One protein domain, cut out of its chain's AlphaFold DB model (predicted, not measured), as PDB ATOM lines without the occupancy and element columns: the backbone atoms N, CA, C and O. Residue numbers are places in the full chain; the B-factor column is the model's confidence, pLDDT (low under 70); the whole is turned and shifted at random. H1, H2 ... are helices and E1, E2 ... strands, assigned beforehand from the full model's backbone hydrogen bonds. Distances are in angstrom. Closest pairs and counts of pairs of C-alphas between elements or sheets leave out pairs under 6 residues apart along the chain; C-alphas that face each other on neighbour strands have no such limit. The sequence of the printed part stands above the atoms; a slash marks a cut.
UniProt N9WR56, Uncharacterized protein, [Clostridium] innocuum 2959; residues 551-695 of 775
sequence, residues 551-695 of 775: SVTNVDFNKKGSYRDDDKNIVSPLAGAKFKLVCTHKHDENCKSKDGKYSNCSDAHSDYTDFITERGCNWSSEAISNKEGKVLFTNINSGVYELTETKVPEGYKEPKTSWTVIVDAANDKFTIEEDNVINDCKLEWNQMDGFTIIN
ATOM      1  N   SER A 551     -34.041  18.490 -11.151       89.12
ATOM      2  CA  SER A 551     -33.387  17.379 -10.454       89.12
ATOM      3  C   SER A 551     -32.561  16.558 -11.437       89.12
ATOM      4  O   SER A 551     -33.049  16.219 -12.518       89.12
ATOM      5  N   VAL A 552     -31.326  16.236 -11.051       91.62
ATOM      6  CA  VAL A 552     -30.401  15.398 -11.822       91.62
ATOM      7  C   VAL A 552     -29.716  14.385 -10.906       91.62
ATOM      8  O   VAL A 552     -29.383  14.710  -9.769       91.62
ATOM      9  N   THR A 553     -29.506  13.172 -11.408       94.00
ATOM     10  CA  THR A 553     -28.788  12.082 -10.726       94.00
ATOM     11  C   THR A 553     -27.714  11.502 -11.657       94.00
ATOM     12  O   THR A 553     -27.486  12.009 -12.760       94.00
ATOM     13  N   ASN A 554     -27.031  10.449 -11.223       95.38
ATOM     14  CA  ASN A 554     -26.136   9.653 -12.048       95.38
ATOM     15  C   ASN A 554     -26.788   8.297 -12.350       95.38
ATOM     16  O   ASN A 554     -27.400   7.693 -11.475       95.38
ATOM     17  N   VAL A 555     -26.607   7.791 -13.569       95.69
ATOM     18  CA  VAL A 555     -26.975   6.415 -13.937       95.69
ATOM     19  C   VAL A 555     -25.683   5.625 -14.108       95.69
ATOM     20  O   VAL A 555     -24.916   5.895 -15.036       95.69
ATOM     21  N   ASP A 556     -25.426   4.665 -13.218       94.88
ATOM     22  CA  ASP A 556     -24.251   3.791 -13.280       94.88
ATOM     23  C   ASP A 556     -24.617   2.300 -13.276       94.88
ATOM     24  O   ASP A 556     -25.630   1.874 -12.729       94.88
ATOM     25  N   PHE A 557     -23.799   1.492 -13.943       95.12
ATOM     26  CA  PHE A 557     -23.946   0.038 -13.964       95.12
ATOM     27  C   PHE A 557     -22.611  -0.634 -14.274       95.12
ATOM     28  O   PHE A 557     -21.704  -0.040 -14.868       95.12
ATOM     29  N   ASN A 558     -22.479  -1.904 -13.895       93.62
ATOM     30  CA  ASN A 558     -21.281  -2.678 -14.203       93.62
ATOM     31  C   ASN A 558     -21.417  -3.344 -15.572       93.62
ATOM     32  O   ASN A 558     -22.332  -4.133 -15.808       93.62
ATOM     33  N   LYS A 559     -20.450  -3.122 -16.458       92.56
ATOM     34  CA  LYS A 559     -20.237  -3.980 -17.615       92.56
ATOM     35  C   LYS A 559     -19.361  -5.161 -17.224       92.56
ATOM     36  O   LYS A 559     -18.224  -4.998 -16.778       92.56
ATOM     37  N   LYS A 560     -19.879  -6.365 -17.448       90.75
ATOM     38  CA  LYS A 560     -19.112  -7.607 -17.345       90.75
ATOM     39  C   LYS A 560     -19.150  -8.365 -18.678       90.75
ATOM     40  O   LYS A 560     -19.941  -8.055 -19.578       90.75
ATOM     41  N   GLY A 561     -18.257  -9.332 -18.813       87.31
ATOM     42  CA  GLY A 561     -18.220 -10.304 -19.899       87.31
ATOM     43  C   GLY A 561     -18.231 -11.713 -19.318       87.31
ATOM     44  O   GLY A 561     -17.574 -11.951 -18.304       87.31
ATOM     45  N   SER A 562     -18.979 -12.626 -19.936       84.56
ATOM     46  CA  SER A 562     -19.010 -14.043 -19.564       84.56
ATOM     47  C   SER A 562     -18.225 -14.896 -20.560       84.56
ATOM     48  O   SER A 562     -18.305 -14.706 -21.776       84.56
ATOM     49  N   TYR A 563     -17.463 -15.860 -20.049       75.94
ATOM     50  CA  TYR A 563     -16.804 -16.887 -20.853       75.94
ATOM     51  C   TYR A 563     -16.743 -18.214 -20.100       75.94
ATOM     52  O   TYR A 563     -16.739 -18.242 -18.871       75.94
ATOM     53  N   ARG A 564     -16.685 -19.325 -20.843       69.56
ATOM     54  CA  ARG A 564     -16.426 -20.640 -20.251       69.56
ATOM     55  C   ARG A 564     -14.932 -20.927 -20.193       69.56
ATOM     56  O   ARG A 564     -14.217 -20.622 -21.145       69.56
ATOM     57  N   ASP A 565     -14.524 -21.542 -19.093       65.50
ATOM     58  CA  ASP A 565     -13.178 -22.036 -18.813       65.50
ATOM     59  C   ASP A 565     -13.333 -23.299 -17.948       65.50
ATOM     60  O   ASP A 565     -13.984 -23.236 -16.904       65.50
ATOM     61  N   ASP A 566     -12.861 -24.458 -18.424       56.22
ATOM     62  CA  ASP A 566     -13.051 -25.790 -17.813       56.22
ATOM     63  C   ASP A 566     -14.445 -26.007 -17.171       56.22
ATOM     64  O   ASP A 566     -14.597 -26.217 -15.962       56.22
ATOM     65  N   ASP A 567     -15.482 -25.883 -18.011       61.50
ATOM     66  CA  ASP A 567     -16.924 -25.952 -17.701       61.50
ATOM     67  C   ASP A 567     -17.474 -24.973 -16.644       61.50
ATOM     68  O   ASP A 567     -18.679 -24.956 -16.367       61.50
ATOM     69  N   LYS A 568     -16.650 -24.064 -16.117       61.00
ATOM     70  CA  LYS A 568     -17.091 -22.959 -15.256       61.00
ATOM     71  C   LYS A 568     -17.414 -21.737 -16.107       61.00
ATOM     72  O   LYS A 568     -16.674 -21.383 -17.020       61.00
ATOM     73  N   ASN A 569     -18.519 -21.065 -15.790       71.19
ATOM     74  CA  ASN A 569     -18.869 -19.784 -16.397       71.19
ATOM     75  C   ASN A 569     -18.224 -18.654 -15.581       71.19
ATOM     76  O   ASN A 569     -18.701 -18.330 -14.493       71.19
ATOM     77  N   ILE A 570     -17.125 -18.091 -16.079       76.00
ATOM     78  CA  ILE A 570     -16.412 -16.985 -15.438       76.00
ATOM     79  C   ILE A 570     -17.012 -15.667 -15.927       76.00
ATOM     80  O   ILE A 570     -17.157 -15.441 -17.127       76.00
ATOM     81  N   VAL A 571     -17.344 -14.787 -14.981       83.25
ATOM     82  CA  VAL A 571     -17.867 -13.442 -15.242       83.25
ATOM     83  C   VAL A 571     -16.879 -12.423 -14.681       83.25
ATOM     84  O   VAL A 571     -16.648 -12.382 -13.475       83.25
ATOM     85  N   SER A 572     -16.292 -11.597 -15.547       86.75
ATOM     86  CA  SER A 572     -15.281 -10.594 -15.176       86.75
ATOM     87  C   SER A 572     -15.660  -9.193 -15.667       86.75
ATOM     88  O   SER A 572     -16.391  -9.089 -16.654       86.75
ATOM     89  N   PRO A 573     -15.151  -8.110 -15.044       90.81
ATOM     90  CA  PRO A 573     -15.267  -6.755 -15.581       90.81
ATOM     91  C   PRO A 573     -14.859  -6.672 -17.055       90.81
ATOM     92  O   PRO A 573     -13.915  -7.341 -17.482       90.81
ATOM     93  N   LEU A 574     -15.577  -5.860 -17.830       90.56
ATOM     94  CA  LEU A 574     -15.363  -5.709 -19.265       90.56
ATOM     95  C   LEU A 574     -15.243  -4.227 -19.626       90.56
ATOM     96  O   LEU A 574     -16.217  -3.487 -19.550       90.56
ATOM     97  N   ALA A 575     -14.038  -3.821 -20.018       92.69
ATOM     98  CA  ALA A 575     -13.685  -2.438 -20.327       92.69
ATOM     99  C   ALA A 575     -13.845  -2.099 -21.817       92.69
ATOM    100  O   ALA A 575     -13.717  -2.962 -22.687       92.69
ATOM    101  N   GLY A 576     -14.034  -0.814 -22.125       91.38
ATOM    102  CA  GLY A 576     -14.036  -0.293 -23.496       91.38
ATOM    103  C   GLY A 576     -15.337  -0.493 -24.281       91.38
ATOM    104  O   GLY A 576     -15.414  -0.039 -25.426       91.38
ATOM    105  N   ALA A 577     -16.355  -1.115 -23.678       92.44
ATOM    106  CA  ALA A 577     -17.722  -1.119 -24.191       92.44
ATOM    107  C   ALA A 577     -18.298   0.300 -24.105       92.44
ATOM    108  O   ALA A 577     -18.235   0.914 -23.031       92.44
ATOM    109  N   LYS A 578     -18.836   0.815 -25.213       94.50
ATOM    110  CA  LYS A 578     -19.456   2.145 -25.304       94.50
ATOM    111  C   LYS A 578     -20.970   2.008 -25.267       94.50
ATOM    112  O   LYS A 578     -21.532   1.220 -26.022       94.50
ATOM    113  N   PHE A 579     -21.606   2.828 -24.447       95.19
ATOM    114  CA  PHE A 579     -23.051   2.938 -24.346       95.19
ATOM    115  C   PHE A 579     -23.520   4.300 -24.819       95.19
ATOM    116  O   PHE A 579     -22.834   5.306 -24.617       95.19
ATOM    117  N   LYS A 580     -24.716   4.328 -25.401       95.19
ATOM    118  CA  LYS A 580     -25.459   5.547 -25.692       95.19
ATOM    119  C   LYS A 580     -26.800   5.499 -24.971       95.19
ATOM    120  O   LYS A 580     -27.502   4.494 -25.047       95.19
ATOM    121  N   LEU A 581     -27.125   6.592 -24.291       95.38
ATOM    122  CA  LEU A 581     -28.401   6.838 -23.630       95.38
ATOM    123  C   LEU A 581     -29.148   7.899 -24.447       95.38
ATOM    124  O   LEU A 581     -28.574   8.950 -24.734       95.38
ATOM    125  N   VAL A 582     -30.389   7.636 -24.853       93.06
ATOM    126  CA  VAL A 582     -31.195   8.510 -25.728       93.06
ATOM    127  C   VAL A 582     -32.527   8.816 -25.054       93.06
ATOM    128  O   VAL A 582     -33.158   7.909 -24.526       93.06
ATOM    129  N   CYS A 583     -32.980  10.070 -25.056       91.56
ATOM    130  CA  CYS A 583     -34.301  10.409 -24.519       91.56
ATOM    131  C   CYS A 583     -35.413   9.839 -25.422       91.56
ATOM    132  O   CYS A 583     -35.404  10.078 -26.629       91.56
ATOM    133  N   THR A 584     -36.392   9.119 -24.859       90.19
ATOM    134  CA  THR A 584     -37.508   8.537 -25.642       90.19
ATOM    135  C   THR A 584     -38.722   9.462 -25.766       90.19
ATOM    136  O   THR A 584     -39.734   9.084 -26.366       90.19
ATOM    137  N   HIS A 585     -38.649  10.677 -25.209       87.31
ATOM    138  CA  HIS A 585     -39.775  11.601 -25.129       87.31
ATOM    139  C   HIS A 585     -40.283  12.025 -26.517       87.31
ATOM    140  O   HIS A 585     -39.592  12.697 -27.284       87.31
ATOM    141  N   LYS A 586     -41.530  11.656 -26.823       86.12
ATOM    142  CA  LYS A 586     -42.246  12.039 -28.047       86.12
ATOM    143  C   LYS A 586     -43.133  13.241 -27.765       86.12
ATOM    144  O   LYS A 586     -43.822  13.270 -26.749       86.12
ATOM    145  N   HIS A 587     -43.142  14.197 -28.687       82.19
ATOM    146  CA  HIS A 587     -43.997  15.371 -28.574       82.19
ATOM    147  C   HIS A 587     -45.433  15.044 -28.999       82.19
ATOM    148  O   HIS A 587     -45.651  14.372 -30.007       82.19
ATOM    149  N   ASP A 588     -46.402  15.537 -28.234       80.88
ATOM    150  CA  ASP A 588     -47.837  15.383 -28.469       80.88
ATOM    151  C   ASP A 588     -48.538  16.757 -28.576       80.88
ATOM    152  O   ASP A 588     -47.893  17.799 -28.708       80.88
ATOM    153  N   GLU A 589     -49.874  16.791 -28.529       76.94
ATOM    154  CA  GLU A 589     -50.620  18.059 -28.506       76.94
ATOM    155  C   GLU A 589     -50.416  18.849 -27.196       76.94
ATOM    156  O   GLU A 589     -50.453  20.078 -27.219       76.94
ATOM    157  N   ASN A 590     -50.138  18.180 -26.068       73.94
ATOM    158  CA  ASN A 590     -49.897  18.832 -24.773       73.94
ATOM    159  C   ASN A 590     -48.542  19.564 -24.747       73.94
ATOM    160  O   ASN A 590     -48.394  20.596 -24.094       73.94
ATOM    161  N   CYS A 591     -47.566  19.070 -25.509       71.31
ATOM    162  CA  CYS A 591     -46.282  19.723 -25.750       71.31
ATOM    163  C   CYS A 591     -46.367  21.058 -26.513       71.31
ATOM    164  O   CYS A 591     -45.366  21.784 -26.544       71.31
ATOM    165  N   LYS A 592     -47.490  21.392 -27.166       72.50
ATOM    166  CA  LYS A 592     -47.569  22.573 -28.041       72.50
ATOM    167  C   LYS A 592     -47.751  23.883 -27.272       72.50
ATOM    168  O   LYS A 592     -48.596  24.027 -26.389       72.50
ATOM    169  N   SER A 593     -46.972  24.881 -27.669       67.19
ATOM    170  CA  SER A 593     -47.139  26.283 -27.310       67.19
ATOM    171  C   SER A 593     -48.263  26.945 -28.120       67.19
ATOM    172  O   SER A 593     -48.738  26.413 -29.124       67.19
ATOM    173  N   LYS A 594     -48.673  28.158 -27.719       68.81
ATOM    174  CA  LYS A 594     -49.718  28.940 -28.416       68.81
ATOM    175  C   LYS A 594     -49.341  29.339 -29.853       68.81
ATOM    176  O   LYS A 594     -50.224  29.663 -30.637       68.81
ATOM    177  N   ASP A 595     -48.055  29.306 -30.192       68.75
ATOM    178  CA  ASP A 595     -47.504  29.507 -31.536       68.75
ATOM    179  C   ASP A 595     -47.143  28.185 -32.253       68.75
ATOM    180  O   ASP A 595     -46.450  28.199 -33.269       68.75
ATOM    181  N   GLY A 596     -47.621  27.043 -31.743       70.00
ATOM    182  CA  GLY A 596     -47.567  25.737 -32.408       70.00
ATOM    183  C   GLY A 596     -46.246  24.972 -32.292       70.00
ATOM    184  O   GLY A 596     -46.096  23.943 -32.949       70.00
ATOM    185  N   LYS A 597     -45.289  25.437 -31.477       70.12
ATOM    186  CA  LYS A 597     -43.984  24.781 -31.274       70.12
ATOM    187  C   LYS A 597     -44.019  23.822 -30.086       70.12
ATOM    188  O   LYS A 597     -44.737  24.053 -29.121       70.12
ATOM    189  N   TYR A 598     -43.194  22.778 -30.099       71.00
ATOM    190  CA  TYR A 598     -43.154  21.769 -29.030       71.00
ATOM    191  C   TYR A 598     -42.302  22.179 -27.807       71.00
ATOM    192  O   TYR A 598     -41.437  21.429 -27.369       71.00
ATOM    193  N   SER A 599     -42.502  23.387 -27.266       66.00
ATOM    194  CA  SER A 599     -41.717  23.929 -26.136       66.00
ATOM    195  C   SER A 599     -42.381  23.797 -24.756       66.00
ATOM    196  O   SER A 599     -41.788  24.187 -23.752       66.00
ATOM    197  N   ASN A 600     -43.608  23.269 -24.683       69.12
ATOM    198  CA  ASN A 600     -44.375  23.149 -23.436       69.12
ATOM    199  C   ASN A 600     -44.297  21.755 -22.784       69.12
ATOM    200  O   ASN A 600     -44.991  21.507 -21.799       69.12
ATOM    201  N   CYS A 601     -43.467  20.840 -23.294       74.81
ATOM    202  CA  CYS A 601     -43.358  19.493 -22.739       74.81
ATOM    203  C   CYS A 601     -42.880  19.481 -21.272       74.81
ATOM    204  O   CYS A 601     -42.171  20.380 -20.807       74.81
ATOM    205  N   SER A 602     -43.236  18.417 -20.548       71.44
ATOM    206  CA  SER A 602     -42.787  18.162 -19.173       71.44
ATOM    207  C   SER A 602     -41.311  17.750 -19.084       71.44
ATOM    208  O   SER A 602     -40.647  18.066 -18.091       71.44
ATOM    209  N   ASP A 603     -40.802  17.078 -20.123       82.19
ATOM    210  CA  ASP A 603     -39.420  16.607 -20.243       82.19
ATOM    211  C   ASP A 603     -38.401  17.755 -20.141       82.19
ATOM    212  O   ASP A 603     -38.591  18.827 -20.720       82.19
ATOM    213  N   ALA A 604     -37.314  17.536 -19.400       82.25
ATOM    214  CA  ALA A 604     -36.342  18.579 -19.080       82.25
ATOM    215  C   ALA A 604     -35.501  19.053 -20.275       82.25
ATOM    216  O   ALA A 604     -35.039  20.191 -20.280       82.25
ATOM    217  N   HIS A 605     -35.334  18.243 -21.319       80.69
ATOM    218  CA  HIS A 605     -34.586  18.653 -22.508       80.69
ATOM    219  C   HIS A 605     -35.371  19.677 -23.341       80.69
ATOM    220  O   HIS A 605     -34.768  20.489 -24.039       80.69
ATOM    221  N   SER A 606     -36.703  19.704 -23.202       76.69
ATOM    222  CA  SER A 606     -37.575  20.740 -23.773       76.69
ATOM    223  C   SER A 606     -37.547  22.074 -23.010       76.69
ATOM    224  O   SER A 606     -38.301  22.992 -23.336       76.69
ATOM    225  N   ASP A 607     -36.719  22.201 -21.967       77.56
ATOM    226  CA  ASP A 607     -36.458  23.488 -21.313       77.56
ATOM    227  C   ASP A 607     -35.550  24.387 -22.174       77.56
ATOM    228  O   ASP A 607     -35.513  25.599 -21.965       77.56
ATOM    229  N   TYR A 608     -34.895  23.811 -23.193       74.44
ATOM    230  CA  TYR A 608     -34.067  24.503 -24.183       74.44
ATOM    231  C   TYR A 608     -34.494  24.140 -25.605       74.44
ATOM    232  O   TYR A 608     -34.930  23.025 -25.880       74.44
ATOM    233  N   THR A 609     -34.325  25.072 -26.543       71.94
ATOM    234  CA  THR A 609     -34.644  24.847 -27.964       71.94
ATOM    235  C   THR A 609     -33.769  23.790 -28.632       71.94
ATOM    236  O   THR A 609     -34.179  23.198 -29.625       71.94
ATOM    237  N   ASP A 610     -32.577  23.552 -28.085       77.00
ATOM    238  CA  ASP A 610     -31.491  22.787 -28.703       77.00
ATOM    239  C   ASP A 610     -31.853  21.313 -28.965       77.00
ATOM    240  O   ASP A 610     -31.305  20.698 -29.881       77.00
ATOM    241  N   PHE A 611     -32.787  20.755 -28.182       77.88
ATOM    242  CA  PHE A 611     -33.135  19.330 -28.208       77.88
ATOM    243  C   PHE A 611     -34.529  19.014 -28.778       77.88
ATOM    244  O   PHE A 611     -34.964  17.860 -28.755       77.88
ATOM    245  N   ILE A 612     -35.244  20.024 -29.284       76.75
ATOM    246  CA  ILE A 612     -36.648  19.921 -29.710       76.75
ATOM    247  C   ILE A 612     -36.729  19.662 -31.223       76.75
ATOM    248  O   ILE A 612     -36.302  20.491 -32.024       76.75
ATOM    249  N   THR A 613     -37.338  18.544 -31.636       80.81
ATOM    250  CA  THR A 613     -37.638  18.248 -33.054       80.81
ATOM    251  C   THR A 613     -39.143  18.110 -33.313       80.81
ATOM    252  O   THR A 613     -39.944  18.031 -32.383       80.81
ATOM    253  N   GLU A 614     -39.553  18.008 -34.580       72.38
ATOM    254  CA  GLU A 614     -40.955  17.744 -34.956       72.38
ATOM    255  C   GLU A 614     -41.512  16.406 -34.430       72.38
ATOM    256  O   GLU A 614     -42.727  16.230 -34.404       72.38
ATOM    257  N   ARG A 615     -40.648  15.451 -34.048       75.94
ATOM    258  CA  ARG A 615     -41.038  14.072 -33.685       75.94
ATOM    259  C   ARG A 615     -40.838  13.726 -32.206       75.94
ATOM    260  O   ARG A 615     -41.303  12.678 -31.766       75.94
ATOM    261  N   GLY A 616     -40.138  14.572 -31.454       83.06
ATOM    262  CA  GLY A 616     -39.718  14.291 -30.080       83.06
ATOM    263  C   GLY A 616     -38.391  14.950 -29.718       83.06
ATOM    264  O   GLY A 616     -37.844  15.757 -30.482       83.06
ATOM    265  N   CYS A 617     -37.868  14.572 -28.558       86.38
ATOM    266  CA  CYS A 617     -36.533  14.937 -28.116       86.38
ATOM    267  C   CYS A 617     -35.458  14.215 -28.951       86.38
ATOM    268  O   CYS A 617     -35.642  13.066 -29.347       86.38
ATOM    269  N   ASN A 618     -34.326  14.874 -29.213       87.94
ATOM    270  CA  ASN A 618     -33.143  14.255 -29.833       87.94
ATOM    271  C   ASN A 618     -31.935  14.142 -28.878       87.94
ATOM    272  O   ASN A 618     -30.840  13.771 -29.316       87.94
ATOM    273  N   TRP A 619     -32.114  14.481 -27.596       91.88
ATOM    274  CA  TRP A 619     -31.043  14.452 -26.606       91.88
ATOM    275  C   TRP A 619     -30.458  13.046 -26.478       91.88
ATOM    276  O   TRP A 619     -31.180  12.045 -26.420       91.88
ATOM    277  N   SER A 620     -29.131  12.976 -26.407       92.69
ATOM    278  CA  SER A 620     -28.431  11.750 -26.046       92.69
ATOM    279  C   SER A 620     -27.084  12.035 -25.392       92.69
ATOM    280  O   SER A 620     -26.468  13.072 -25.632       92.69
ATOM    281  N   SER A 621     -26.628  11.080 -24.587       95.12
ATOM    282  CA  SER A 621     -25.324  11.071 -23.927       95.12
ATOM    283  C   SER A 621     -24.607   9.750 -24.206       95.12
ATOM    284  O   SER A 621     -25.235   8.758 -24.584       95.12
ATOM    285  N   GLU A 622     -23.287   9.720 -24.039       96.50
ATOM    286  CA  GLU A 622     -22.456   8.540 -24.289       96.50
ATOM    287  C   GLU A 622     -21.466   8.307 -23.144       96.50
ATOM    288  O   GLU A 622     -20.822   9.241 -22.669       96.50
ATOM    289  N   ALA A 623     -21.307   7.047 -22.740       96.50
ATOM    290  CA  ALA A 623     -20.391   6.626 -21.684       96.50
ATOM    291  C   ALA A 623     -19.589   5.391 -22.118       96.50
ATOM    292  O   ALA A 623     -19.996   4.648 -23.013       96.50
ATOM    293  N   ILE A 624     -18.427   5.161 -21.501       96.00
ATOM    294  CA  ILE A 624     -17.552   4.016 -21.794       96.00
ATOM    295  C   ILE A 624     -17.214   3.308 -20.483       96.00
ATOM    296  O   ILE A 624     -16.876   3.956 -19.497       96.00
ATOM    297  N   SER A 625     -17.278   1.977 -20.493       96.12
ATOM    298  CA  SER A 625     -16.861   1.134 -19.367       96.12
ATOM    299  C   SER A 625     -15.364   1.281 -19.073       96.12
ATOM    300  O   SER A 625     -14.516   1.112 -19.957       96.12
ATOM    301  N   ASN A 626     -15.034   1.596 -17.819       94.31
ATOM    302  CA  ASN A 626     -13.655   1.708 -17.344       94.31
ATOM    303  C   ASN A 626     -12.994   0.323 -17.139       94.31
ATOM    304  O   ASN A 626     -13.569  -0.711 -17.481       94.31
ATOM    305  N   LYS A 627     -11.767   0.280 -16.598       93.00
ATOM    306  CA  LYS A 627     -11.022  -0.980 -16.377       93.00
ATOM    307  C   LYS A 627     -11.721  -1.907 -15.379       93.00
ATOM    308  O   LYS A 627     -11.613  -3.124 -15.478       93.00
ATOM    309  N   GLU A 628     -12.456  -1.309 -14.455       92.31
ATOM    310  CA  GLU A 628     -13.270  -1.926 -13.418       92.31
ATOM    311  C   GLU A 628     -14.670  -2.313 -13.947       92.31
ATOM    312  O   GLU A 628     -15.501  -2.821 -13.199       92.31
ATOM    313  N   GLY A 629     -14.934  -2.099 -15.244       91.81
ATOM    314  CA  GLY A 629     -16.189  -2.397 -15.931       91.81
ATOM    315  C   GLY A 629     -17.290  -1.353 -15.735       91.81
ATOM    316  O   GLY A 629     -18.296  -1.405 -16.436       91.81
ATOM    317  N   LYS A 630     -17.140  -0.381 -14.831       94.31
ATOM    318  CA  LYS A 630     -18.188   0.606 -14.539       94.31
ATOM    319  C   LYS A 630     -18.433   1.555 -15.708       94.31
ATOM    320  O   LYS A 630     -17.501   2.173 -16.226       94.31
ATOM    321  N   VAL A 631     -19.706   1.689 -16.073       96.25
ATOM    322  CA  VAL A 631     -20.258   2.721 -16.957       96.25
ATOM    323  C   VAL A 631     -20.947   3.759 -16.075       96.25
ATOM    324  O   VAL A 631     -21.620   3.386 -15.118       96.25
ATOM    325  N   LEU A 632     -20.776   5.047 -16.381       96.31
ATOM    326  CA  LEU A 632     -21.342   6.160 -15.619       96.31
ATOM    327  C   LEU A 632     -21.837   7.253 -16.573       96.31
ATOM    328  O   LEU A 632     -21.045   7.833 -17.315       96.31
ATOM    329  N   PHE A 633     -23.127   7.564 -16.501       97.00
ATOM    330  CA  PHE A 633     -23.745   8.748 -17.090       97.00
ATOM    331  C   PHE A 633     -24.025   9.762 -15.974       97.00
ATOM    332  O   PHE A 633     -24.614   9.401 -14.955       97.00
ATOM    333  N   THR A 634     -23.608  11.019 -16.146       94.75
ATOM    334  CA  THR A 634     -23.728  12.063 -15.114       94.75
ATOM    335  C   THR A 634     -24.734  13.148 -15.475       94.75
ATOM    336  O   THR A 634     -24.921  13.462 -16.649       94.75
ATOM    337  N   ASN A 635     -25.335  13.757 -14.447       90.94
ATOM    338  CA  ASN A 635     -26.321  14.839 -14.565       90.94
ATOM    339  C   ASN A 635     -27.534  14.465 -15.441       90.94
ATOM    340  O   ASN A 635     -27.915  15.209 -16.342       90.94
ATOM    341  N   ILE A 636     -28.128  13.301 -15.180       93.88
ATOM    342  CA  ILE A 636     -29.282  12.773 -15.910       93.88
ATOM    343  C   ILE A 636     -30.571  13.203 -15.214       93.88
ATOM    344  O   ILE A 636     -30.784  12.909 -14.037       93.88
ATOM    345  N   ASN A 637     -31.422  13.922 -15.942       91.69
ATOM    346  CA  ASN A 637     -32.705  14.425 -15.458       91.69
ATOM    347  C   ASN A 637     -33.737  13.291 -15.314       91.69
ATOM    348  O   ASN A 637     -33.635  12.266 -15.995       91.69
ATOM    349  N   SER A 638     -34.776  13.483 -14.491       90.50
ATOM    350  CA  SER A 638     -35.909  12.543 -14.450       90.50
ATOM    351  C   SER A 638     -36.554  12.387 -15.833       90.50
ATOM    352  O   SER A 638     -36.866  13.386 -16.482       90.50
ATOM    353  N   GLY A 639     -36.776  11.147 -16.273       90.12
ATOM    354  CA  GLY A 639     -37.246  10.837 -17.624       90.12
ATOM    355  C   GLY A 639     -37.180   9.345 -17.955       90.12
ATOM    356  O   GLY A 639     -36.826   8.526 -17.106       90.12
ATOM    357  N   VAL A 640     -37.515   8.999 -19.199       91.50
ATOM    358  CA  VAL A 640     -37.383   7.638 -19.744       91.50
ATOM    359  C   VAL A 640     -36.426   7.677 -20.930       91.50
ATOM    360  O   VAL A 640     -36.535   8.540 -21.807       91.50
ATOM    361  N   TYR A 641     -35.485   6.740 -20.950       94.00
ATOM    362  CA  TYR A 641     -34.382   6.713 -21.898       94.00
ATOM    363  C   TYR A 641     -34.183   5.315 -22.491       94.00
ATOM    364  O   TYR A 641     -34.421   4.310 -21.830       94.00
ATOM    365  N   GLU A 642     -33.706   5.264 -23.729       93.81
ATOM    366  CA  GLU A 642     -33.261   4.055 -24.419       93.81
ATOM    367  C   GLU A 642     -31.738   3.940 -24.267       93.81
ATOM    368  O   GLU A 642     -30.995   4.860 -24.622       93.81
ATOM    369  N   LEU A 643     -31.268   2.823 -23.711       94.12
ATOM    370  CA  LEU A 643     -29.857   2.497 -23.523       94.12
ATOM    371  C   LEU A 643     -29.442   1.411 -24.522       94.12
ATOM    372  O   LEU A 643     -30.062   0.351 -24.602       94.12
ATOM    373  N   THR A 644     -28.359   1.660 -25.256       91.94
ATOM    374  CA  THR A 644     -27.813   0.750 -26.280       91.94
ATOM    375  C   THR A 644     -26.292   0.628 -26.158       91.94
ATOM    376  O   THR A 644     -25.608   1.619 -25.887       91.94
ATOM    377  N   GLU A 645     -25.733  -0.569 -26.371       91.94
ATOM    378  CA  GLU A 645     -24.275  -0.765 -26.474       91.94
ATOM    379  C   GLU A 645     -23.819  -0.462 -27.911       91.94
ATOM    380  O   GLU A 645     -23.906  -1.299 -28.804       91.94
ATOM    381  N   THR A 646     -23.344   0.761 -28.154       90.81
ATOM    382  CA  THR A 646     -22.973   1.262 -29.491       90.81
ATOM    383  C   THR A 646     -21.551   0.910 -29.925       90.81
ATOM    384  O   THR A 646     -21.179   1.146 -31.076       90.81
ATOM    385  N   LYS A 647     -20.730   0.350 -29.029       90.38
ATOM    386  CA  LYS A 647     -19.467  -0.305 -29.390       90.38
ATOM    387  C   LYS A 647     -19.177  -1.444 -28.428       90.38
ATOM    388  O   LYS A 647     -18.949  -1.208 -27.245       90.38
ATOM    389  N   VAL A 648     -19.076  -2.642 -28.981       87.69
ATOM    390  CA  VAL A 648     -18.807  -3.878 -28.245       87.69
ATOM    391  C   VAL A 648     -17.299  -4.168 -28.231       87.69
ATOM    392  O   VAL A 648     -16.642  -3.984 -29.262       87.69
ATOM    393  N   PRO A 649     -16.711  -4.604 -27.102       88.31
ATOM    394  CA  PRO A 649     -15.302  -4.982 -27.042       88.31
ATOM    395  C   PRO A 649     -14.963  -6.203 -27.897       88.31
ATOM    396  O   PRO A 649     -15.779  -7.102 -28.116       88.31
ATOM    397  N   GLU A 650     -13.715  -6.253 -28.353       83.19
ATOM    398  CA  GLU A 650     -13.224  -7.326 -29.209       83.19
ATOM    399  C   GLU A 650     -13.358  -8.706 -28.540       83.19
ATOM    400  O   GLU A 650     -13.120  -8.875 -27.344       83.19
ATOM    401  N   GLY A 651     -13.786  -9.699 -29.322       79.94
ATOM    402  CA  GLY A 651     -14.032 -11.061 -28.844       79.94
ATOM    403  C   GLY A 651     -15.405 -11.310 -28.206       79.94
ATOM    404  O   GLY A 651     -15.707 -12.469 -27.930       79.94
ATOM    405  N   TYR A 652     -16.266 -10.302 -28.016       84.25
ATOM    406  CA  TYR A 652     -17.614 -10.471 -27.443       84.25
ATOM    407  C   TYR A 652     -18.734 -10.440 -28.491       84.25
ATOM    408  O   TYR A 652     -18.580  -9.882 -29.585       84.25
ATOM    409  N   LYS A 653     -19.857 -11.108 -28.198       81.25
ATOM    410  CA  LYS A 653     -21.084 -11.001 -28.998       81.25
ATOM    411  C   LYS A 653     -21.619  -9.575 -28.918       81.25
ATOM    412  O   LYS A 653     -21.533  -8.929 -27.877       81.25
ATOM    413  N   GLU A 654     -22.152  -9.115 -30.039       77.75
ATOM    414  CA  GLU A 654     -22.828  -7.830 -30.149       77.75
ATOM    415  C   GLU A 654     -24.294  -8.009 -29.737       77.75
ATOM    416  O   GLU A 654     -24.953  -8.874 -30.323       77.75
ATOM    417  N   PRO A 655     -24.780  -7.283 -28.711       79.56
ATOM    418  CA  PRO A 655     -26.145  -7.420 -28.239       79.56
ATOM    419  C   PRO A 655     -27.111  -6.772 -29.230       79.56
ATOM    420  O   PRO A 655     -26.826  -5.719 -29.802       79.56
ATOM    421  N   LYS A 656     -28.277  -7.386 -29.399       76.56
ATOM    422  CA  LYS A 656     -29.423  -6.798 -30.110       76.56
ATOM    423  C   LYS A 656     -30.508  -6.320 -29.147       76.56
ATOM    424  O   LYS A 656     -31.451  -5.664 -29.577       76.56
ATOM    425  N   THR A 657     -30.379  -6.664 -27.867       82.50
ATOM    426  CA  THR A 657     -31.171  -6.124 -26.762       82.50
ATOM    427  C   THR A 657     -30.908  -4.622 -26.593       82.50
ATOM    428  O   THR A 657     -29.756  -4.191 -26.522       82.50
ATOM    429  N   SER A 658     -31.980  -3.838 -26.489       87.38
ATOM    430  CA  SER A 658     -31.982  -2.495 -25.900       87.38
ATOM    431  C   SER A 658     -32.507  -2.568 -24.463       87.38
ATOM    432  O   SER A 658     -33.182  -3.531 -24.083       87.38
ATOM    433  N   TRP A 659     -32.179  -1.564 -23.651       91.81
ATOM    434  CA  TRP A 659     -32.699  -1.454 -22.290       91.81
ATOM    435  C   TRP A 659     -33.443  -0.138 -22.098       91.81
ATOM    436  O   TRP A 659     -32.923   0.931 -22.425       91.81
ATOM    437  N   THR A 660     -34.619  -0.209 -21.487       93.75
ATOM    438  CA  THR A 660     -35.329   0.971 -21.003       93.75
ATOM    439  C   THR A 660     -34.726   1.392 -19.660       93.75
ATOM    440  O   THR A 660     -34.644   0.594 -18.726       93.75
ATOM    441  N   VAL A 661     -34.299   2.651 -19.547       95.19
ATOM    442  CA  VAL A 661     -33.815   3.256 -18.298       95.19
ATOM    443  C   VAL A 661     -34.828   4.289 -17.823       95.19
ATOM    444  O   VAL A 661     -35.067   5.292 -18.500       95.19
ATOM    445  N   ILE A 662     -35.414   4.061 -16.649       94.25
ATOM    446  CA  ILE A 662     -36.365   4.983 -16.018       94.25
ATOM    447  C   ILE A 662     -35.626   5.717 -14.904       94.25
ATOM    448  O   ILE A 662     -35.107   5.083 -13.991       94.25
ATOM    449  N   VAL A 663     -35.567   7.048 -14.970       93.12
ATOM    450  CA  VAL A 663     -34.825   7.884 -14.016       93.12
ATOM    451  C   VAL A 663     -35.792   8.721 -13.186       93.12
ATOM    452  O   VAL A 663     -36.588   9.490 -13.726       93.12
ATOM    453  N   ASP A 664     -35.667   8.619 -11.865       90.62
ATOM    454  CA  ASP A 664     -36.292   9.493 -10.876       90.62
ATOM    455  C   ASP A 664     -35.192  10.217 -10.087       90.62
ATOM    456  O   ASP A 664     -34.812   9.855  -8.970       90.62
ATOM    457  N   ALA A 665     -34.669  11.271 -10.708       90.50
ATOM    458  CA  ALA A 665     -33.609  12.097 -10.154       90.50
ATOM    459  C   ALA A 665     -34.040  12.894  -8.912       90.50
ATOM    460  O   ALA A 665     -33.186  13.354  -8.159       90.50
ATOM    461  N   ALA A 666     -35.346  13.064  -8.674       84.44
ATOM    462  CA  ALA A 666     -35.855  13.750  -7.486       84.44
ATOM    463  C   ALA A 666     -35.757  12.873  -6.222       84.44
ATOM    464  O   ALA A 666     -35.668  13.400  -5.113       84.44
ATOM    465  N   ASN A 667     -35.728  11.544  -6.388       87.81
ATOM    466  CA  ASN A 667     -35.538  10.565  -5.314       87.81
ATOM    467  C   ASN A 667     -34.184   9.827  -5.382       87.81
ATOM    468  O   ASN A 667     -34.022   8.829  -4.676       87.81
ATOM    469  N   ASP A 668     -33.253  10.306  -6.216       89.75
ATOM    470  CA  ASP A 668     -31.921   9.733  -6.481       89.75
ATOM    471  C   ASP A 668     -31.961   8.240  -6.876       89.75
ATOM    472  O   ASP A 668     -31.304   7.386  -6.280       89.75
ATOM    473  N   LYS A 669     -32.821   7.905  -7.852       91.25
ATOM    474  CA  LYS A 669     -33.095   6.524  -8.288       91.25
ATOM    475  C   LYS A 669     -33.140   6.380  -9.803       91.25
ATOM    476  O   LYS A 669     -33.559   7.284 -10.522       91.25
ATOM    477  N   PHE A 670     -32.829   5.175 -10.268       94.62
ATOM    478  CA  PHE A 670     -33.152   4.709 -11.612       94.62
ATOM    479  C   PHE A 670     -33.435   3.196 -11.616       94.62
ATOM    480  O   PHE A 670     -32.976   2.472 -10.728       94.62
ATOM    481  N   THR A 671     -34.166   2.718 -12.623       93.94
ATOM    482  CA  THR A 671     -34.223   1.297 -13.007       93.94
ATOM    483  C   THR A 671     -33.630   1.106 -14.399       93.94
ATOM    484  O   THR A 671     -33.607   2.033 -15.208       93.94
ATOM    485  N   ILE A 672     -33.129  -0.100 -14.667       93.50
ATOM    486  CA  ILE A 672     -32.789  -0.583 -16.007       93.50
ATOM    487  C   ILE A 672     -33.630  -1.840 -16.235       93.50
ATOM    488  O   ILE A 672     -33.658  -2.722 -15.376       93.50
ATOM    489  N   GLU A 673     -34.326  -1.910 -17.362       90.56
ATOM    490  CA  GLU A 673     -35.277  -2.970 -17.707       90.56
ATOM    491  C   GLU A 673     -34.958  -3.504 -19.116       90.56
ATOM    492  O   GLU A 673     -34.601  -2.735 -20.007       90.56
ATOM    493  N   GLU A 674     -35.019  -4.826 -19.320       84.31
ATOM    494  CA  GLU A 674     -34.762  -5.445 -20.632       84.31
ATOM    495  C   GLU A 674     -35.968  -5.278 -21.566       84.31
ATOM    496  O   GLU A 674     -37.085  -5.695 -21.240       84.31
ATOM    497  N   ASP A 675     -35.739  -4.754 -22.773       73.38
ATOM    498  CA  ASP A 675     -36.768  -4.756 -23.806       73.38
ATOM    499  C   ASP A 675     -36.911  -6.187 -24.358       73.38
ATOM    500  O   ASP A 675     -36.026  -6.710 -25.037       73.38
ATOM    501  N   ASN A 676     -38.046  -6.834 -24.056       59.50
ATOM    502  CA  ASN A 676     -38.326  -8.279 -24.203       59.50
ATOM    503  C   ASN A 676     -38.300  -8.858 -25.647       59.50
ATOM    504  O   ASN A 676     -38.869  -9.918 -25.909       59.50
ATOM    505  N   VAL A 677     -37.686  -8.174 -26.614       58.69
ATOM    506  CA  VAL A 677     -37.728  -8.512 -28.046       58.69
ATOM    507  C   VAL A 677     -36.643  -9.522 -28.440       58.69
ATOM    508  O   VAL A 677     -36.900 -10.406 -29.257       58.69
ATOM    509  N   ILE A 678     -35.434  -9.410 -27.875       60.41
ATOM    510  CA  ILE A 678     -34.300 -10.320 -28.118       60.41
ATOM    511  C   ILE A 678     -33.495 -10.459 -26.819       60.41
ATOM    512  O   ILE A 678     -33.122  -9.452 -26.223       60.41
ATOM    513  N   ASN A 679     -33.192 -11.693 -26.407       56.28
ATOM    514  CA  ASN A 679     -32.340 -11.996 -25.252       56.28
ATOM    515  C   ASN A 679     -31.026 -12.638 -25.742       56.28
ATOM    516  O   ASN A 679     -30.941 -13.855 -25.912       56.28
ATOM    517  N   ASP A 680     -30.030 -11.805 -26.063       68.62
ATOM    518  CA  ASP A 680     -28.656 -12.227 -26.405       68.62
ATOM    519  C   ASP A 680     -27.565 -11.562 -25.536       68.62
ATOM    520  O   ASP A 680     -26.367 -11.801 -25.719       68.62
ATOM    521  N   CYS A 681     -27.994 -10.809 -24.520       73.38
ATOM    522  CA  CYS A 681     -27.199 -10.250 -23.434       73.38
ATOM    523  C   CYS A 681     -28.017 -10.323 -22.137       73.38
ATOM    524  O   CYS A 681     -29.244 -10.282 -22.192       73.38
ATOM    525  N   LYS A 682     -27.351 -10.463 -20.983       81.00
ATOM    526  CA  LYS A 682     -28.020 -10.658 -19.688       81.00
ATOM    527  C   LYS A 682     -27.886  -9.431 -18.790       81.00
ATOM    528  O   LYS A 682     -26.764  -9.054 -18.437       81.00
ATOM    529  N   LEU A 683     -29.014  -8.885 -18.346       87.56
ATOM    530  CA  LEU A 683     -29.105  -7.978 -17.209       87.56
ATOM    531  C   LEU A 683     -29.207  -8.775 -15.895       87.56
ATOM    532  O   LEU A 683     -29.991  -9.712 -15.754       87.56
ATOM    533  N   GLU A 684     -28.422  -8.381 -14.900       87.50
ATOM    534  CA  GLU A 684     -28.549  -8.827 -13.513       87.50
ATOM    535  C   GLU A 684     -28.718  -7.610 -12.600       87.50
ATOM    536  O   GLU A 684     -28.069  -6.584 -12.803       87.50
ATOM    537  N   TRP A 685     -29.545  -7.733 -11.563       89.62
ATOM    538  CA  TRP A 685     -29.628  -6.760 -10.474       89.62
ATOM    539  C   TRP A 685     -29.414  -7.459  -9.135       89.62
ATOM    540  O   TRP A 685     -30.008  -8.506  -8.873       89.62
ATOM    541  N   ASN A 686     -28.584  -6.875  -8.272       85.19
ATOM    542  CA  ASN A 686     -28.515  -7.249  -6.862       85.19
ATOM    543  C   ASN A 686     -28.125  -6.048  -5.985       85.19
ATOM    544  O   ASN A 686     -27.601  -5.048  -6.470       85.19
ATOM    545  N   GLN A 687     -28.357  -6.160  -4.676       81.38
ATOM    546  CA  GLN A 687     -28.180  -5.063  -3.717       81.38
ATOM    547  C   GLN A 687     -26.712  -4.632  -3.485       81.38
ATOM    548  O   GLN A 687     -26.487  -3.560  -2.932       81.38
ATOM    549  N   MET A 688     -25.720  -5.446  -3.870       79.56
ATOM    550  CA  MET A 688     -24.293  -5.168  -3.643       79.56
ATOM    551  C   MET A 688     -23.608  -4.556  -4.871       79.56
ATOM    552  O   MET A 688     -22.860  -3.592  -4.729       79.56
ATOM    553  N   ASP A 689     -23.891  -5.080  -6.067       79.88
ATOM    554  CA  ASP A 689     -23.313  -4.592  -7.326       79.88
ATOM    555  C   ASP A 689     -24.192  -3.542  -8.032       79.88
ATOM    556  O   ASP A 689     -23.688  -2.794  -8.870       79.88
ATOM    557  N   GLY A 690     -25.496  -3.489  -7.742       89.06
ATOM    558  CA  GLY A 690     -26.474  -2.746  -8.541       89.06
ATOM    559  C   GLY A 690     -26.824  -3.474  -9.844       89.06
ATOM    560  O   GLY A 690     -26.860  -4.707  -9.889       89.06
ATOM    561  N   PHE A 691     -27.088  -2.716 -10.913       93.12
ATOM    562  CA  PHE A 691     -27.320  -3.273 -12.249       93.12
ATOM    563  C   PHE A 691     -26.007  -3.720 -12.913       93.12
ATOM    564  O   PHE A 691     -24.965  -3.067 -12.801       93.12
ATOM    565  N   THR A 692     -26.055  -4.843 -13.627       90.81
ATOM    566  CA  THR A 692     -24.916  -5.436 -14.335       90.81
ATOM    567  C   THR A 692     -25.348  -5.955 -15.707       90.81
ATOM    568  O   THR A 692     -26.260  -6.769 -15.784       90.81
ATOM    569  N   ILE A 693     -24.667  -5.539 -16.779       90.62
ATOM    570  CA  ILE A 693     -24.927  -5.978 -18.164       90.62
ATOM    571  C   ILE A 693     -23.794  -6.908 -18.625       90.62
ATOM    572  O   ILE A 693     -22.623  -6.504 -18.645       90.62
ATOM    573  N   ILE A 694     -24.118  -8.142 -19.026       88.31
ATOM    574  CA  ILE A 694     -23.156  -9.224 -19.303       88.31
ATOM    575  C   ILE A 694     -23.237  -9.696 -20.763       88.31
ATOM    576  O   ILE A 694     -24.212 -10.337 -21.152       88.31
ATOM    577  N   ASN A 695     -22.174  -9.458 -21.546       86.81
ATOM    578  CA  ASN A 695     -22.079  -9.979 -22.921       86.81
ATOM    579  C   ASN A 695     -21.362 -11.327 -22.909       86.81
ATOM    580  O   ASN A 695     -20.322 -11.467 -22.260       86.81
TER     581      ASN A 695
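AT A GLANCE: This is residues 551 to 695 of the 775 residues of an uncharacterized protein of [Clostridium] innocuum 2959 (UniProt N9WR56). Two strongly twisted five-stranded sheets lie partly face to face as a sandwich, drawn out at both ends into a rod. At one end the tip of the hairpin E1 and E2, residues 564 to 569, sticks out; at the other lies a lobe of loops, residues 584 to 619, with the short helix H1. The printed part has 145 residues, with one named helix and ten named strands in the order E1 E2 E3 H1 E4 E5 E6 E7 E8 E9 E10; of the 76 residues in named elements 72 are in strands, and the class is mostly strand. One sheet is branched and mixed, E1 E2 E5 E9 E10; the other is antiparallel, in the order E4 E3 E6 E7 E8. It is only just compact, close to loose, with a radius of gyration of the C-alphas of 17.3 A and spans of 67 by 28 by 24 A.

IN THESE COORDINATES: E1, residues 552 to 565, begins at C-alpha 552 (-30.401, 15.398, -11.822) and is 41.8 A long. E2 is residues 568 to 573, E3 578 to 583, H1 604 to 607 and E4 620 to 624. E5, residues 630 to 637, is 20.1 A long and bends by 53 degrees at residue 634. E6, residues 639 to 647, is 24.1 A long. E7 is residues 659 to 664, E8 669 to 674 and E9 681 to 686. E10, residues 690 to 695, ends at C-alpha 695 (-22.079, -9.979, -22.921).

HOW THE PARTS SIT: E1 has staggered pairing: E5 and E2 are on one side of it, E10 on the other. E5 is antiparallel to E1, with N 555 and O 633 2.9 A apart, and E2 is too, with N 563 and O 570 3.0 A apart. E10 is parallel to E1, with N 558 and O 691 3.0 A apart, and forms a hairpin with E9, with N 684 and O 692 2.8 A apart. In the other sheet E3 is antiparallel to E4, with N 581 and O 621 2.9 A apart, and to E6, with N 580 and O 644 2.9 A apart. E6, E7 and E8 form a meander, each strand the antiparallel neighbour of the one before; N 641 and O 661 are 2.9 A apart, as are N 660 and O 673. Between the sheets, the closest C-alphas of E4 and E5, Ile 624 and Val 631, are 5.7 A apart. H1 is only just not on either sheet, with 4 pairs of C-alphas within 10 A of each, and is too short for an O i to N i+4 pair.

THE WHOLE: The C-alphas farthest apart, of Asp 566 and Lys 594, are 66.7 A apart. The printed part has no cut. The links E3 to H1, H1 to E4 and E6 to E7 are long. Mean pLDDT of the printed part is 84.5; residues 564 to 568, 593 to 595, 599 to 600 and 676 to 680 are under 70.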